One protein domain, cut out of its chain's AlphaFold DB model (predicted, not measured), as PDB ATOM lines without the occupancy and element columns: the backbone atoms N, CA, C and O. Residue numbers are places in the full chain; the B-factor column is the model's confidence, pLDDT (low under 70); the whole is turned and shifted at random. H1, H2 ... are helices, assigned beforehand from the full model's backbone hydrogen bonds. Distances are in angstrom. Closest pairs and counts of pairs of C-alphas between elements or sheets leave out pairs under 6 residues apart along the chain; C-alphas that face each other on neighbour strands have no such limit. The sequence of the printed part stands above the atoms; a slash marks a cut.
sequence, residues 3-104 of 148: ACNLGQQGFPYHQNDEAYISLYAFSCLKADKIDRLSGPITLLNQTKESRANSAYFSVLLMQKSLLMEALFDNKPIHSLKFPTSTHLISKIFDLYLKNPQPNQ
ATOM      1  N   ALA A   3     -10.393  36.079  46.302       91.56
ATOM      2  CA  ALA A   3     -11.220  35.406  45.294       91.56
ATOM      3  C   ALA A   3     -10.989  35.911  43.857       91.56
ATOM      4  O   ALA A   3     -10.832  35.103  42.952       91.56
ATOM      5  N   CYS A   4     -10.876  37.229  43.635       95.31
ATOM      6  CA  CYS A   4     -10.556  37.774  42.307       95.31
ATOM      7  C   CYS A   4      -9.173  37.316  41.805       95.31
ATOM      8  O   CYS A   4      -8.993  37.066  40.616       95.31
ATOM      9  N   ASN A   5      -8.185  37.186  42.696       95.38
ATOM     10  CA  ASN A   5      -6.850  36.715  42.317       95.38
ATOM     11  C   ASN A   5      -6.844  35.214  42.003       95.38
ATOM     12  O   ASN A   5      -6.252  34.822  41.005       95.38
ATOM     13  N   LEU A   6      -7.535  34.402  42.806       94.19
ATOM     14  CA  LEU A   6      -7.716  32.973  42.527       94.19
ATOM     15  C   LEU A   6      -8.465  32.762  41.206       94.19
ATOM     16  O   LEU A   6      -8.014  32.008  40.349       94.19
ATOM     17  N   GLY A   7      -9.549  33.514  40.997       94.56
ATOM     18  CA  GLY A   7     -10.311  33.498  39.754       94.56
ATOM     19  C   GLY A   7      -9.442  33.822  38.534       94.56
ATOM     20  O   GLY A   7      -9.480  33.099  37.542       94.56
ATOM     21  N   GLN A   8      -8.582  34.840  38.643       95.06
ATOM     22  CA  GLN A   8      -7.634  35.224  37.594       95.06
ATOM     23  C   GLN A   8      -6.602  34.128  37.287       95.06
ATOM     24  O   GLN A   8      -6.234  33.969  36.124       95.06
ATOM     25  N   GLN A   9      -6.128  33.393  38.298       94.56
ATOM     26  CA  GLN A   9      -5.170  32.294  38.116       94.56
ATOM     27  C   GLN A   9      -5.796  31.112  37.370       94.56
ATOM     28  O   GLN A   9      -5.153  30.541  36.496       94.56
ATOM     29  N   GLY A  10      -7.049  30.768  37.682       94.44
ATOM     30  CA  GLY A  10      -7.763  29.697  36.982       94.44
ATOM     31  C   GLY A  10      -8.365  30.118  35.636       94.44
ATOM     32  O   GLY A  10      -8.671  29.262  34.813       94.44
ATOM     33  N   PHE A  11      -8.504  31.422  35.367       94.00
ATOM     34  CA  PHE A  11      -9.156  31.948  34.160       94.00
ATOM     35  C   PHE A  11      -8.635  31.357  32.835       94.00
ATOM     36  O   PHE A  11      -9.472  30.990  32.011       94.00
ATOM     37  N   PRO A  12      -7.315  31.173  32.613       93.75
ATOM     38  CA  PRO A  12      -6.809  30.552  31.385       93.75
ATOM     39  C   PRO A  12      -7.272  29.103  31.175       93.75
ATOM     40  O   PRO A  12      -7.367  28.656  30.037       93.75
ATOM     41  N   TYR A  13      -7.570  28.374  32.252       95.50
ATOM     42  CA  TYR A  13      -7.958  26.960  32.207       95.50
ATOM     43  C   TYR A  13      -9.477  26.757  32.110       95.50
ATOM     44  O   TYR A  13      -9.932  25.670  31.765       95.50
ATOM     45  N   HIS A  14     -10.261  27.803  32.381       94.81
ATOM     46  CA  HIS A  14     -11.723  27.756  32.465       94.81
ATOM     47  C   HIS A  14     -12.403  28.733  31.488       94.81
ATOM     48  O   HIS A  14     -13.500  29.220  31.746       94.81
ATOM     49  N   GLN A  15     -11.775  29.021  30.341       92.06
ATOM     50  CA  GLN A  15     -12.283  29.990  29.352       92.06
ATOM     51  C   GLN A  15     -13.606  29.587  28.677       92.06
ATOM     52  O   GLN A  15     -14.280  30.437  28.108       92.06
ATOM     53  N   ASN A  16     -13.978  28.308  28.751       93.44
ATOM     54  CA  ASN A  16     -15.236  27.794  28.202       93.44
ATOM     55  C   ASN A  16     -16.314  27.577  29.281       93.44
ATOM     56  O   ASN A  16     -17.412  27.126  28.967       93.44
ATOM     57  N   ASP A  17     -16.005  27.868  30.547       97.00
ATOM     58  CA  ASP A  17     -16.929  27.724  31.672       97.00
ATOM     59  C   ASP A  17     -17.503  29.100  32.038       97.00
ATOM     60  O   ASP A  17     -16.922  29.871  32.805       97.00
ATOM     61  N   GLU A  18     -18.658  29.440  31.463       96.88
ATOM     62  CA  GLU A  18     -19.287  30.748  31.679       96.88
ATOM     63  C   GLU A  18     -19.709  30.996  33.139       96.88
ATOM     64  O   GLU A  18     -19.754  32.150  33.583       96.88
ATOM     65  N   ALA A  19     -19.982  29.936  33.906       97.12
ATOM     66  CA  ALA A  19     -20.300  30.053  35.325       97.12
ATOM     67  C   ALA A  19     -19.049  30.451  36.119       97.12
ATOM     68  O   ALA A  19     -19.091  31.401  36.909       97.12
ATOM     69  N   TYR A  20     -17.915  29.798  35.843       97.31
ATOM     70  CA  TYR A  20     -16.619  30.182  36.399       97.31
ATOM     71  C   TYR A  20     -16.263  31.627  36.035       97.31
ATOM     72  O   TYR A  20     -15.901  32.420  36.907       97.31
ATOM     73  N   ILE A  21     -16.397  31.997  34.757       97.81
ATOM     74  CA  ILE A  21     -16.064  33.341  34.271       97.81
ATOM     75  C   ILE A  21     -16.927  34.403  34.959       97.81
ATOM     76  O   ILE A  21     -16.400  35.429  35.394       97.81
ATOM     77  N   SER A  22     -18.232  34.154  35.107       97.81
ATOM     78  CA  SER A  22     -19.140  35.059  35.819       97.81
ATOM     79  C   SER A  22     -18.734  35.215  37.285       97.81
ATOM     80  O   SER A  22     -18.605  36.340  37.772       97.81
ATOM     81  N   LEU A  23     -18.466  34.110  37.989       97.19
ATOM     82  CA  LEU A  23     -18.033  34.137  39.389       97.19
ATOM     83  C   LEU A  23     -16.721  34.913  39.567       97.19
ATOM     84  O   LEU A  23     -16.592  35.731  40.485       97.19
ATOM     85  N   TYR A  24     -15.758  34.683  38.677       97.31
ATOM     86  CA  TYR A  24     -14.500  35.419  38.629       97.31
ATOM     87  C   TYR A  24     -14.739  36.925  38.431       97.31
ATOM     88  O   TYR A  24     -14.248  37.733  39.224       97.31
ATOM     89  N   ALA A  25     -15.541  37.306  37.436       97.62
ATOM     90  CA  ALA A  25     -15.853  38.698  37.130       97.62
ATOM     91  C   ALA A  25     -16.530  39.417  38.309       97.62
ATOM     92  O   ALA A  25     -16.067  40.477  38.737       97.62
ATOM     93  N   PHE A  26     -17.557  38.812  38.915       97.50
ATOM     94  CA  PHE A  26     -18.211  39.364  40.107       97.50
ATOM     95  C   PHE A  26     -17.261  39.470  41.304       97.50
ATOM     96  O   PHE A  26     -17.321  40.443  42.060       97.50
ATOM     97  N   SER A  27     -16.358  38.503  41.474       97.12
ATOM     98  CA  SER A  27     -15.330  38.567  42.517       97.12
ATOM     99  C   SER A  27     -14.389  39.752  42.308       97.12
ATOM    100  O   SER A  27     -13.965  40.376  43.281       97.12
ATOM    101  N   CYS A  28     -14.064  40.082  41.057       97.12
ATOM    102  CA  CYS A  28     -13.247  41.245  40.732       97.12
ATOM    103  C   CYS A  28     -13.991  42.568  40.867       97.12
ATOM    104  O   CYS A  28     -13.386  43.515  41.360       97.12
ATOM    105  N   LEU A  29     -15.286  42.624  40.541       95.62
ATOM    106  CA  LEU A  29     -16.121  43.790  40.844       95.62
ATOM    107  C   LEU A  29     -16.114  44.119  42.331       95.62
ATOM    108  O   LEU A  29     -15.798  45.241  42.703       95.62
ATOM    109  N   LYS A  30     -16.385  43.121  43.184       95.06
ATOM    110  CA  LYS A  30     -16.351  43.315  44.639       95.06
ATOM    111  C   LYS A  30     -14.980  43.805  45.114       95.06
ATOM    112  O   LYS A  30     -14.905  44.559  46.071       95.06
ATOM    113  N   ALA A  31     -13.903  43.378  44.454       95.75
ATOM    114  CA  ALA A  31     -12.522  43.707  44.804       95.75
ATOM    115  C   ALA A  31     -12.018  45.045  44.236       95.75
ATOM    116  O   ALA A  31     -10.804  45.268  44.250       95.75
ATOM    117  N   ASP A  32     -12.903  45.861  43.663       95.81
ATOM    118  CA  ASP A  32     -12.587  47.089  42.926       95.81
ATOM    119  C   ASP A  32     -11.624  46.884  41.738       95.81
ATOM    120  O   ASP A  32     -10.943  47.794  41.275       95.81
ATOM    121  N   LYS A  33     -11.559  45.666  41.185       96.06
ATOM    122  CA  LYS A  33     -10.714  45.305  40.030       96.06
ATOM    123  C   LYS A  33     -11.507  45.309  38.726       96.06
ATOM    124  O   LYS A  33     -11.518  44.317  38.001       96.06
ATOM    125  N   ILE A  34     -12.145  46.436  38.416       96.44
ATOM    126  CA  ILE A  34     -13.022  46.589  37.241       96.44
ATOM    127  C   ILE A  34     -12.281  46.357  35.913       96.44
ATOM    128  O   ILE A  34     -12.847  45.770  34.996       96.44
ATOM    129  N   ASP A  35     -10.997  46.705  35.806       95.00
ATOM    130  CA  ASP A  35     -10.244  46.507  34.552       95.00
ATOM    131  C   ASP A  35     -10.107  45.030  34.158       95.00
ATOM    132  O   ASP A  35      -9.976  44.682  32.979       95.00
ATOM    133  N   ARG A  36     -10.191  44.131  35.147       95.81
ATOM    134  CA  ARG A  36     -10.130  42.683  34.929       95.81
ATOM    135  C   ARG A  36     -11.385  42.112  34.270       95.81
ATOM    136  O   ARG A  36     -11.365  40.949  33.880       95.81
ATOM    137  N   LEU A  37     -12.446  42.907  34.112       97.00
ATOM    138  CA  LEU A  37     -13.667  42.501  33.411       97.00
ATOM    139  C   LEU A  37     -13.492  42.429  31.893       97.00
ATOM    140  O   LEU A  37     -14.276  41.750  31.238       97.00
ATOM    141  N   SER A  38     -12.461  43.076  31.342       95.75
ATOM    142  CA  SER A  38     -12.169  43.087  29.902       95.75
ATOM    143  C   SER A  38     -12.137  41.683  29.282       95.75
ATOM    144  O   SER A  38     -12.738  41.464  28.235       95.75
ATOM    145  N   GLY A  39     -11.498  40.719  29.953       95.06
ATOM    146  CA  GLY A  39     -11.489  39.312  29.542       95.06
ATOM    147  C   GLY A  39     -12.872  38.650  29.631       95.06
ATOM    148  O   GLY A  39     -13.387  38.200  28.615       95.06
ATOM    149  N   PRO A  40     -13.505  38.589  30.818       97.19
ATOM    150  CA  PRO A  40     -14.841  38.020  30.987       97.19
ATOM    151  C   PRO A  40     -15.905  38.546  30.018       97.19
ATOM    152  O   PRO A  40     -16.703  37.758  29.517       97.19
ATOM    153  N   ILE A  41     -15.912  39.852  29.728       98.00
ATOM    154  CA  ILE A  41     -16.893  40.487  28.834       98.00
ATOM    155  C   ILE A  41     -16.926  39.808  27.459       98.00
ATOM    156  O   ILE A  41     -18.009  39.562  26.927       98.00
ATOM    157  N   THR A  42     -15.762  39.486  26.890       96.50
ATOM    158  CA  THR A  42     -15.678  38.930  25.531       96.50
ATOM    159  C   THR A  42     -16.063  37.453  25.469       96.50
ATOM    160  O   THR A  42     -16.510  36.989  24.420       96.50
ATOM    161  N   LEU A  43     -15.936  36.728  26.586       97.06
ATOM    162  CA  LEU A  43     -16.203  35.289  26.667       97.06
ATOM    163  C   LEU A  43     -17.647  34.949  27.075       97.06
ATOM    164  O   LEU A  43     -18.148  33.895  26.698       97.06
ATOM    165  N   LEU A  44     -18.330  35.825  27.815       98.00
ATOM    166  CA  LEU A  44     -19.694  35.601  28.311       98.00
ATOM    167  C   LEU A  44     -20.762  35.911  27.246       98.00
ATOM    168  O   LEU A  44     -21.391  36.970  27.267       98.00
ATOM    169  N   ASN A  45     -20.987  35.000  26.300       96.81
ATOM    170  CA  ASN A  45     -21.883  35.247  25.163       96.81
ATOM    171  C   ASN A  45     -22.799  34.074  24.757       96.81
ATOM    172  O   ASN A  45     -23.752  34.284  23.993       96.81
ATOM    173  N   GLN A  46     -22.587  32.874  25.297       96.81
ATOM    174  CA  GLN A  46     -23.276  31.654  24.878       96.81
ATOM    175  C   GLN A  46     -24.695  31.605  25.444       96.81
ATOM    176  O   GLN A  46     -25.676  31.504  24.697       96.81
ATOM    177  N   THR A  47     -24.845  31.749  26.761       97.56
ATOM    178  CA  THR A  47     -26.169  31.709  27.398       97.56
ATOM    179  C   THR A  47     -26.811  33.094  27.528       97.56
ATOM    180  O   THR A  47     -26.158  34.138  27.458       97.56
ATOM    181  N   LYS A  48     -28.139  33.116  27.713       97.94
ATOM    182  CA  LYS A  48     -28.897  34.356  27.960       97.94
ATOM    183  C   LYS A  48     -28.389  35.086  29.207       97.94
ATOM    184  O   LYS A  48     -28.274  36.308  29.180       97.94
ATOM    185  N   GLU A  49     -28.104  34.340  30.269       97.56
ATOM    186  CA  GLU A  49     -27.577  34.880  31.521       97.56
ATOM    187  C   GLU A  49     -26.171  35.454  31.329       97.56
ATOM    188  O   GLU A  49     -25.932  36.605  31.683       97.56
ATOM    189  N   SER A  50     -25.278  34.723  30.660       97.81
ATOM    190  CA  SER A  50     -23.928  35.206  30.359       97.81
ATOM    191  C   SER A  50     -23.940  36.484  29.530       97.81
ATOM    192  O   SER A  50     -23.241  37.433  29.876       97.81
ATOM    193  N   ARG A  51     -24.798  36.584  28.505       98.19
ATOM    194  CA  ARG A  51     -24.953  37.838  27.748       98.19
ATOM    195  C   ARG A  51     -25.431  38.999  28.621       98.19
ATOM    196  O   ARG A  51     -24.962  40.120  28.434       98.19
ATOM    197  N   ALA A  52     -26.335  38.752  29.570       97.88
ATOM    198  CA  ALA A  52     -26.779  39.779  30.512       97.88
ATOM    199  C   ALA A  52     -25.635  40.224  31.441       97.88
ATOM    200  O   ALA A  52     -25.429  41.425  31.621       97.88
ATOM    201  N   ASN A  53     -24.843  39.276  31.950       98.12
ATOM    202  CA  ASN A  53     -23.657  39.560  32.759       98.12
ATOM    203  C   ASN A  53     -22.607  40.346  31.962       98.12
ATOM    204  O   ASN A  53     -22.110  41.361  32.443       98.12
ATOM    205  N   SER A  54     -22.315  39.941  30.722       98.12
ATOM    206  CA  SER A  54     -21.398  40.655  29.824       98.12
ATOM    207  C   SER A  54     -21.842  42.096  29.577       98.12
ATOM    208  O   SER A  54     -21.038  43.022  29.718       98.12
ATOM    209  N   ALA A  55     -23.129  42.316  29.287       97.81
ATOM    210  CA  ALA A  55     -23.680  43.657  29.112       97.81
ATOM    211  C   ALA A  55     -23.541  44.499  30.392       97.81
ATOM    212  O   ALA A  55     -23.078  45.638  30.329       97.81
ATOM    213  N   TYR A  56     -23.872  43.931  31.554       97.94
ATOM    214  CA  TYR A  56     -23.715  44.594  32.849       97.94
ATOM    215  C   TYR A  56     -22.253  44.982  33.133       97.94
ATOM    216  O   TYR A  56     -21.969  46.138  33.448       97.94
ATOM    217  N   PHE A  57     -21.305  44.060  32.954       98.25
ATOM    218  CA  PHE A  57     -19.877  44.334  33.144       98.25
ATOM    219  C   PHE A  57     -19.347  45.383  32.163       98.25
ATOM    220  O   PHE A  57     -18.556  46.242  32.555       98.25
ATOM    221  N   SER A  58     -19.815  45.353  30.914       97.88
ATOM    222  CA  SER A  58     -19.457  46.342  29.893       97.88
ATOM    223  C   SER A  58     -19.903  47.747  30.283       97.88
ATOM    224  O   SER A  58     -19.135  48.695  30.124       97.88
ATOM    225  N   VAL A  59     -21.114  47.886  30.834       97.75
ATOM    226  CA  VAL A  59     -21.623  49.171  31.337       97.75
ATOM    227  C   VAL A  59     -20.718  49.709  32.442       97.75
ATOM    228  O   VAL A  59     -20.277  50.851  32.346       97.75
ATOM    229  N   LEU A  60     -20.377  48.892  33.443       98.25
ATOM    230  CA  LEU A  60     -19.535  49.336  34.560       98.25
ATOM    231  C   LEU A  60     -18.121  49.728  34.119       98.25
ATOM    232  O   LEU A  60     -17.603  50.758  34.552       98.25
ATOM    233  N   LEU A  61     -17.502  48.925  33.248       97.94
ATOM    234  CA  LEU A  61     -16.179  49.225  32.708       97.94
ATOM    235  C   LEU A  61     -16.198  50.533  31.906       97.94
ATOM    236  O   LEU A  61     -15.342  51.390  32.111       97.94
ATOM    237  N   MET A  62     -17.208  50.724  31.052       97.62
ATOM    238  CA  MET A  62     -17.355  51.940  30.251       97.62
ATOM    239  C   MET A  62     -17.605  53.179  31.117       97.62
ATOM    240  O   MET A  62     -16.969  54.210  30.911       97.62
ATOM    241  N   GLN A  63     -18.490  53.086  32.114       97.75
ATOM    242  CA  GLN A  63     -18.752  54.175  33.059       97.75
ATOM    243  C   GLN A  63     -17.476  54.593  33.801       97.75
ATOM    244  O   GLN A  63     -17.202  55.789  33.906       97.75
ATOM    245  N   LYS A  64     -16.655  53.629  34.249       97.62
ATOM    246  CA  LYS A  64     -15.335  53.914  34.833       97.62
ATOM    247  C   LYS A  64     -14.444  54.666  33.837       97.62
ATOM    248  O   LYS A  64     -13.886  55.701  34.190       97.62
ATOM    249  N   SER A  65     -14.299  54.164  32.608       97.31
ATOM    250  CA  SER A  65     -13.443  54.789  31.589       97.31
ATOM    251  C   SER A  65     -13.875  56.220  31.263       97.31
ATOM    252  O   SER A  65     -13.029  57.108  31.191       97.31
ATOM    253  N   LEU A  66     -15.180  56.461  31.135       97.44
ATOM    254  CA  LEU A  66     -15.732  57.792  30.886       97.44
ATOM    255  C   LEU A  66     -15.515  58.739  32.069       97.44
ATOM    256  O   LEU A  66     -15.183  59.900  31.850       97.44
ATOM    257  N   LEU A  67     -15.648  58.261  33.313       97.38
ATOM    258  CA  LEU A  67     -15.285  59.061  34.488       97.38
ATOM    259  C   LEU A  67     -13.811  59.443  34.459       97.38
ATOM    260  O   LEU A  67     -13.496  60.594  34.729       97.38
ATOM    261  N   MET A  68     -12.911  58.519  34.112       96.94
ATOM    262  CA  MET A  68     -11.492  58.860  34.000       96.94
ATOM    263  C   MET A  68     -11.252  59.943  32.946       96.94
ATOM    264  O   MET A  68     -10.575  60.920  33.245       96.94
ATOM    265  N   GLU A  69     -11.840  59.809  31.756       96.12
ATOM    266  CA  GLU A  69     -11.716  60.800  30.677       96.12
ATOM    267  C   GLU A  69     -12.271  62.172  31.109       96.12
ATOM    268  O   GLU A  69     -11.665  63.218  30.880       96.12
ATOM    269  N   ALA A  70     -13.399  62.187  31.817       96.19
ATOM    270  CA  ALA A  70     -13.986  63.421  32.321       96.19
ATOM    271  C   ALA A  70     -13.151  64.070  33.439       96.19
ATOM    272  O   ALA A  70     -13.047  65.293  33.502       96.19
ATOM    273  N   LEU A  71     -12.556  63.265  34.322       96.38
ATOM    274  CA  LEU A  71     -11.812  63.738  35.491       96.38
ATOM    275  C   LEU A  71     -10.364  64.132  35.183       96.38
ATOM    276  O   LEU A  71      -9.862  65.070  35.797       96.38
ATOM    277  N   PHE A  72      -9.689  63.418  34.283       95.56
ATOM    278  CA  PHE A  72      -8.299  63.695  33.916       95.56
ATOM    279  C   PHE A  72      -8.180  64.586  32.682       95.56
ATOM    280  O   PHE A  72      -7.282  65.427  32.641       95.56
ATOM    281  N   ASP A  73      -9.083  64.432  31.712       94.44
ATOM    282  CA  ASP A  73      -8.966  65.084  30.403       94.44
ATOM    283  C   ASP A  73     -10.010  66.197  30.208       94.44
ATOM    284  O   ASP A  73     -10.061  66.832  29.155       94.44
ATOM    285  N   ASN A  74     -10.834  66.472  31.230       91.44
ATOM    286  CA  ASN A  74     -11.900  67.482  31.219       91.44
ATOM    287  C   ASN A  74     -12.906  67.314  30.069       91.44
ATOM    288  O   ASN A  74     -13.535  68.285  29.633       91.44
ATOM    289  N   LYS A  75     -13.085  66.090  29.561       93.38
ATOM    290  CA  LYS A  75     -14.053  65.844  28.495       93.38
ATOM    291  C   LYS A  75     -15.480  65.849  29.052       93.38
ATOM    292  O   LYS A  75     -15.787  65.093  29.975       93.38
ATOM    293  N   PRO A  76     -16.397  66.646  28.482       91.25
ATOM    294  CA  PRO A  76     -17.777  66.668  28.938       91.25
ATOM    295  C   PRO A  76     -18.493  65.361  28.574       91.25
ATOM    296  O   PRO A  76     -18.576  64.993  27.404       91.25
ATOM    297  N   ILE A  77     -19.066  64.697  29.582       93.81
ATOM    298  CA  ILE A  77     -19.841  63.452  29.412       93.81
ATOM    299  C   ILE A  77     -21.313  63.569  29.846       93.81
ATOM    300  O   ILE A  77     -22.070  62.621  29.680       93.81
ATOM    301  N   HIS A  78     -21.746  64.726  30.359       87.94
ATOM    302  CA  HIS A  78     -23.079  64.952  30.953       87.94
ATOM    303  C   HIS A  78     -24.272  64.701  30.007       87.94
ATOM    304  O   HIS A  78     -25.395  64.519  30.467       87.94
ATOM    305  N   SER A  79     -24.057  64.696  28.688       89.56
ATOM    306  CA  SER A  79     -25.097  64.449  27.679       89.56
ATOM    307  C   SER A  79     -25.313  62.966  27.356       89.56
ATOM    308  O   SER A  79     -26.240  62.624  26.614       89.56
ATOM    309  N   LEU A  80     -24.467  62.077  27.881       90.44
ATOM    310  CA  LEU A  80     -24.537  60.647  27.609       90.44
ATOM    311  C   LEU A  80     -25.703  59.992  28.358       90.44
ATOM    312  O   LEU A  80     -26.023  60.343  29.491       90.44
ATOM    313  N   LYS A  81     -26.315  58.985  27.728       89.69
ATOM    314  CA  LYS A  81     -27.343  58.139  28.343       89.69
ATOM    315  C   LYS A  81     -26.802  56.727  28.482       89.69
ATOM    316  O   LYS A  81     -26.508  56.086  27.478       89.69
ATOM    317  N   PHE A  82     -26.699  56.253  29.718       90.19
ATOM    318  CA  PHE A  82     -26.244  54.905  30.035       90.19
ATOM    319  C   PHE A  82     -27.277  54.169  30.893       90.19
ATOM    320  O   PHE A  82     -28.046  54.811  31.610       90.19
ATOM    321  N   PRO A  83     -27.307  52.827  30.835       92.88
ATOM    322  CA  PRO A  83     -28.021  52.032  31.821       92.88
ATOM    323  C   PRO A  83     -27.489  52.317  33.230       92.88
ATOM    324  O   PRO A  83     -26.279  52.433  33.428       92.88
ATOM    325  N   THR A  84     -28.397  52.392  34.200       92.06
ATOM    326  CA  THR A  84     -28.059  52.522  35.623       92.06
ATOM    327  C   THR A  84     -28.047  51.153  36.302       92.06
ATOM    328  O   THR A  84     -28.699  50.207  35.849       92.06
ATOM    329  N   SER A  85     -27.312  51.038  37.402       93.88
ATOM    330  CA  SER A  85     -27.297  49.868  38.270       93.88
ATOM    331  C   SER A  85     -27.031  50.265  39.719       93.88
ATOM    332  O   SER A  85     -26.647  51.391  40.025       93.88
ATOM    333  N   THR A  86     -27.196  49.311  40.631       92.38
ATOM    334  CA  THR A  86     -26.955  49.521  42.063       92.38
ATOM    335  C   THR A  86     -25.472  49.534  42.440       92.38
ATOM    336  O   THR A  86     -25.152  49.822  43.592       92.38
ATOM    337  N   HIS A  87     -24.566  49.209  41.511       95.56
ATOM    338  CA  HIS A  87     -23.127  49.218  41.758       95.56
ATOM    339  C   HIS A  87     -22.612  50.642  42.011       95.56
ATOM    340  O   HIS A  87     -23.038  51.580  41.336       95.56
ATOM    341  N   LEU A  88     -21.638  50.793  42.915       96.12
ATOM    342  CA  LEU A  88     -21.095  52.092  43.325       96.12
ATOM    343  C   LEU A  88     -20.640  52.950  42.135       96.12
ATOM    344  O   LEU A  88     -21.097  54.079  42.001       96.12
ATOM    345  N   ILE A  89     -19.828  52.405  41.216       96.94
ATOM    346  CA  ILE A  89     -19.422  53.127  39.991       96.94
ATOM    347  C   ILE A  89     -20.612  53.662  39.196       96.94
ATOM    348  O   ILE A  89     -20.568  54.807  38.760       96.94
ATOM    349  N   SER A  90     -21.678  52.877  39.031       97.00
ATOM    350  CA  SER A  90     -22.846  53.327  38.272       97.00
ATOM    351  C   SER A  90     -23.602  54.427  39.008       97.00
ATOM    352  O   SER A  90     -24.016  55.393  38.377       97.00
ATOM    353  N   LYS A  91     -23.740  54.324  40.337       96.50
ATOM    354  CA  LYS A  91     -24.337  55.389  41.152       96.50
ATOM    355  C   LYS A  91     -23.546  56.692  41.041       96.50
ATOM    356  O   LYS A  91     -24.124  57.749  40.807       96.50
ATOM    357  N   ILE A  92     -22.223  56.615  41.189       97.50
ATOM    358  CA  ILE A  92     -21.327  57.773  41.094       97.50
ATOM    359  C   ILE A  92     -21.345  58.366  39.690       97.50
ATOM    360  O   ILE A  92     -21.372  59.586  39.550       97.50
ATOM    361  N   PHE A  93     -21.382  57.527  38.656       97.62
ATOM    362  CA  PHE A  93     -21.536  57.968  37.276       97.62
ATOM    363  C   PHE A  93     -22.820  58.785  37.096       97.62
ATOM    364  O   PHE A  93     -22.763  59.910  36.608       97.62
ATOM    365  N   ASP A  94     -23.961  58.282  37.569       96.50
ATOM    366  CA  ASP A  94     -25.243  58.985  37.465       96.50
ATOM    367  C   ASP A  94     -25.255  60.312  38.241       96.50
ATOM    368  O   ASP A  94     -25.804  61.311  37.768       96.50
ATOM    369  N   LEU A  95     -24.644  60.344  39.430       96.75
ATOM    370  CA  LEU A  95     -24.488  61.562  40.231       96.75
ATOM    371  C   LEU A  95     -23.596  62.588  39.519       96.75
ATOM    372  O   LEU A  95     -23.958  63.764  39.440       96.75
ATOM    373  N   TYR A  96     -22.487  62.133  38.931       97.06
ATOM    374  CA  TYR A  96     -21.577  62.968  38.151       97.06
ATOM    375  C   TYR A  96     -22.264  63.556  36.915       97.06
ATOM    376  O   TYR A  96     -22.142  64.752  36.657       97.06
ATOM    377  N   LEU A  97     -23.025  62.754  36.162       95.94
ATOM    378  CA  LEU A  97     -23.759  63.248  34.992       95.94
ATOM    379  C   LEU A  97     -24.754  64.356  35.361       95.94
ATOM    380  O   LEU A  97     -24.934  65.296  34.588       95.94
ATOM    381  N   LYS A  98     -25.381  64.264  36.539       94.56
ATOM    382  CA  LYS A  98     -26.321  65.276  37.046       94.56
ATOM    383  C   LYS A  98     -25.622  66.545  37.528       94.56
ATOM    384  O   LYS A  98     -26.150  67.635  37.325       94.56
ATOM    385  N   ASN A  99     -24.475  66.416  38.192       95.25
ATOM    386  CA  ASN A  99     -23.730  67.546  38.738       95.25
ATOM    387  C   ASN A  99     -22.211  67.290  38.676       95.25
ATOM    388  O   ASN A  99     -21.633  66.831  39.654       95.25
ATOM    389  N   PRO A 100     -21.533  67.614  37.563       93.88
ATOM    390  CA  PRO A 100     -20.135  67.225  37.351       93.88
ATOM    391  C   PRO A 100     -19.114  67.982  38.215       93.88
ATOM    392  O   PRO A 100     -17.957  67.567  38.286       93.88
ATOM    393  N   GLN A 101     -19.516  69.097  38.845       94.50
ATOM    394  CA  GLN A 101     -18.673  69.903  39.743       94.50
ATOM    395  C   GLN A 101     -17.257  70.185  39.172       94.50
ATOM    396  O   GLN A 101     -16.251  69.858  39.805       94.50
ATOM    397  N   PRO A 102     -17.131  70.789  37.969       89.69
ATOM    398  CA  PRO A 102     -15.861  70.842  37.228       89.69
ATOM    399  C   PRO A 102     -14.753  71.639  37.932       89.69
ATOM    400  O   PRO A 102     -13.576  71.351  37.745       89.69
ATOM    401  N   ASN A 103     -15.114  72.607  38.779       90.50
ATOM    402  CA  ASN A 103     -14.154  73.440  39.511       90.50
ATOM    403  C   ASN A 103     -13.673  72.806  40.828       90.50
ATOM    404  O   ASN A 103     -12.920  73.434  41.568       90.50
ATOM    405  N   GLN A 104     -14.133  71.595  41.156       92.56
ATOM    406  CA  GLN A 104     -13.805  70.918  42.406       92.56
ATOM    407  C   GLN A 104     -12.891  69.716  42.143       92.56
ATOM    408  O   GLN A 104     -13.222  68.796  41.383       92.56
TER     409      GLN A 104
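This is residues 3 to 104 of the 148 residues of an uncharacterized protein of Sulfuricurvum sp. PD_MW2 (UniProt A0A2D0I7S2). The long helix H4 runs along the model; H2 and H3 pack beside its first half, H1 packs on H2, and H5 crosses H4 farther along. H2, H3 and H4 form an up-and-down bundle, each running against the one before. The printed part has 102 residues, 70 of them in five named helices, with no named strand; its class is all helix, and it is only just compact, close to loose, with a radius of gyration of the C-alphas of 15.0 A and spans of 47 by 26 by 20 A.

Start at H1, residues 3 to 13, which touches H2, residues 18 to 30; their closest C-alphas, Cys 4 and Cys 28, are 4.7 A apart. H2 touches H3, residues 34 to 43, closest at C-alphas 25 and 37, 5.8 A. H4, residues 48 to 72, touches H3 with residues 53 to 61 alone, and H5, residues 88 to 98, at a steep tilt of 53 degrees; C-alphas 63 and 93, the closest, are 6.3 A apart. Every O i to N i+4 pair is within hydrogen-bond range in H2, H4 and H5, 5 of 7 in H1, and 1 of 6 in H3, beside 5 of 7 O i to N i+3 pairs.

Find C-alpha 48 at (-28.897, 34.356, 27.960); H4 runs 36.3 A to C-alpha 72 at (-8.299, 63.695, 33.916).

The printed part has no cut, residues 73 to 87 form a long link, and no printed residue is under pLDDT 70.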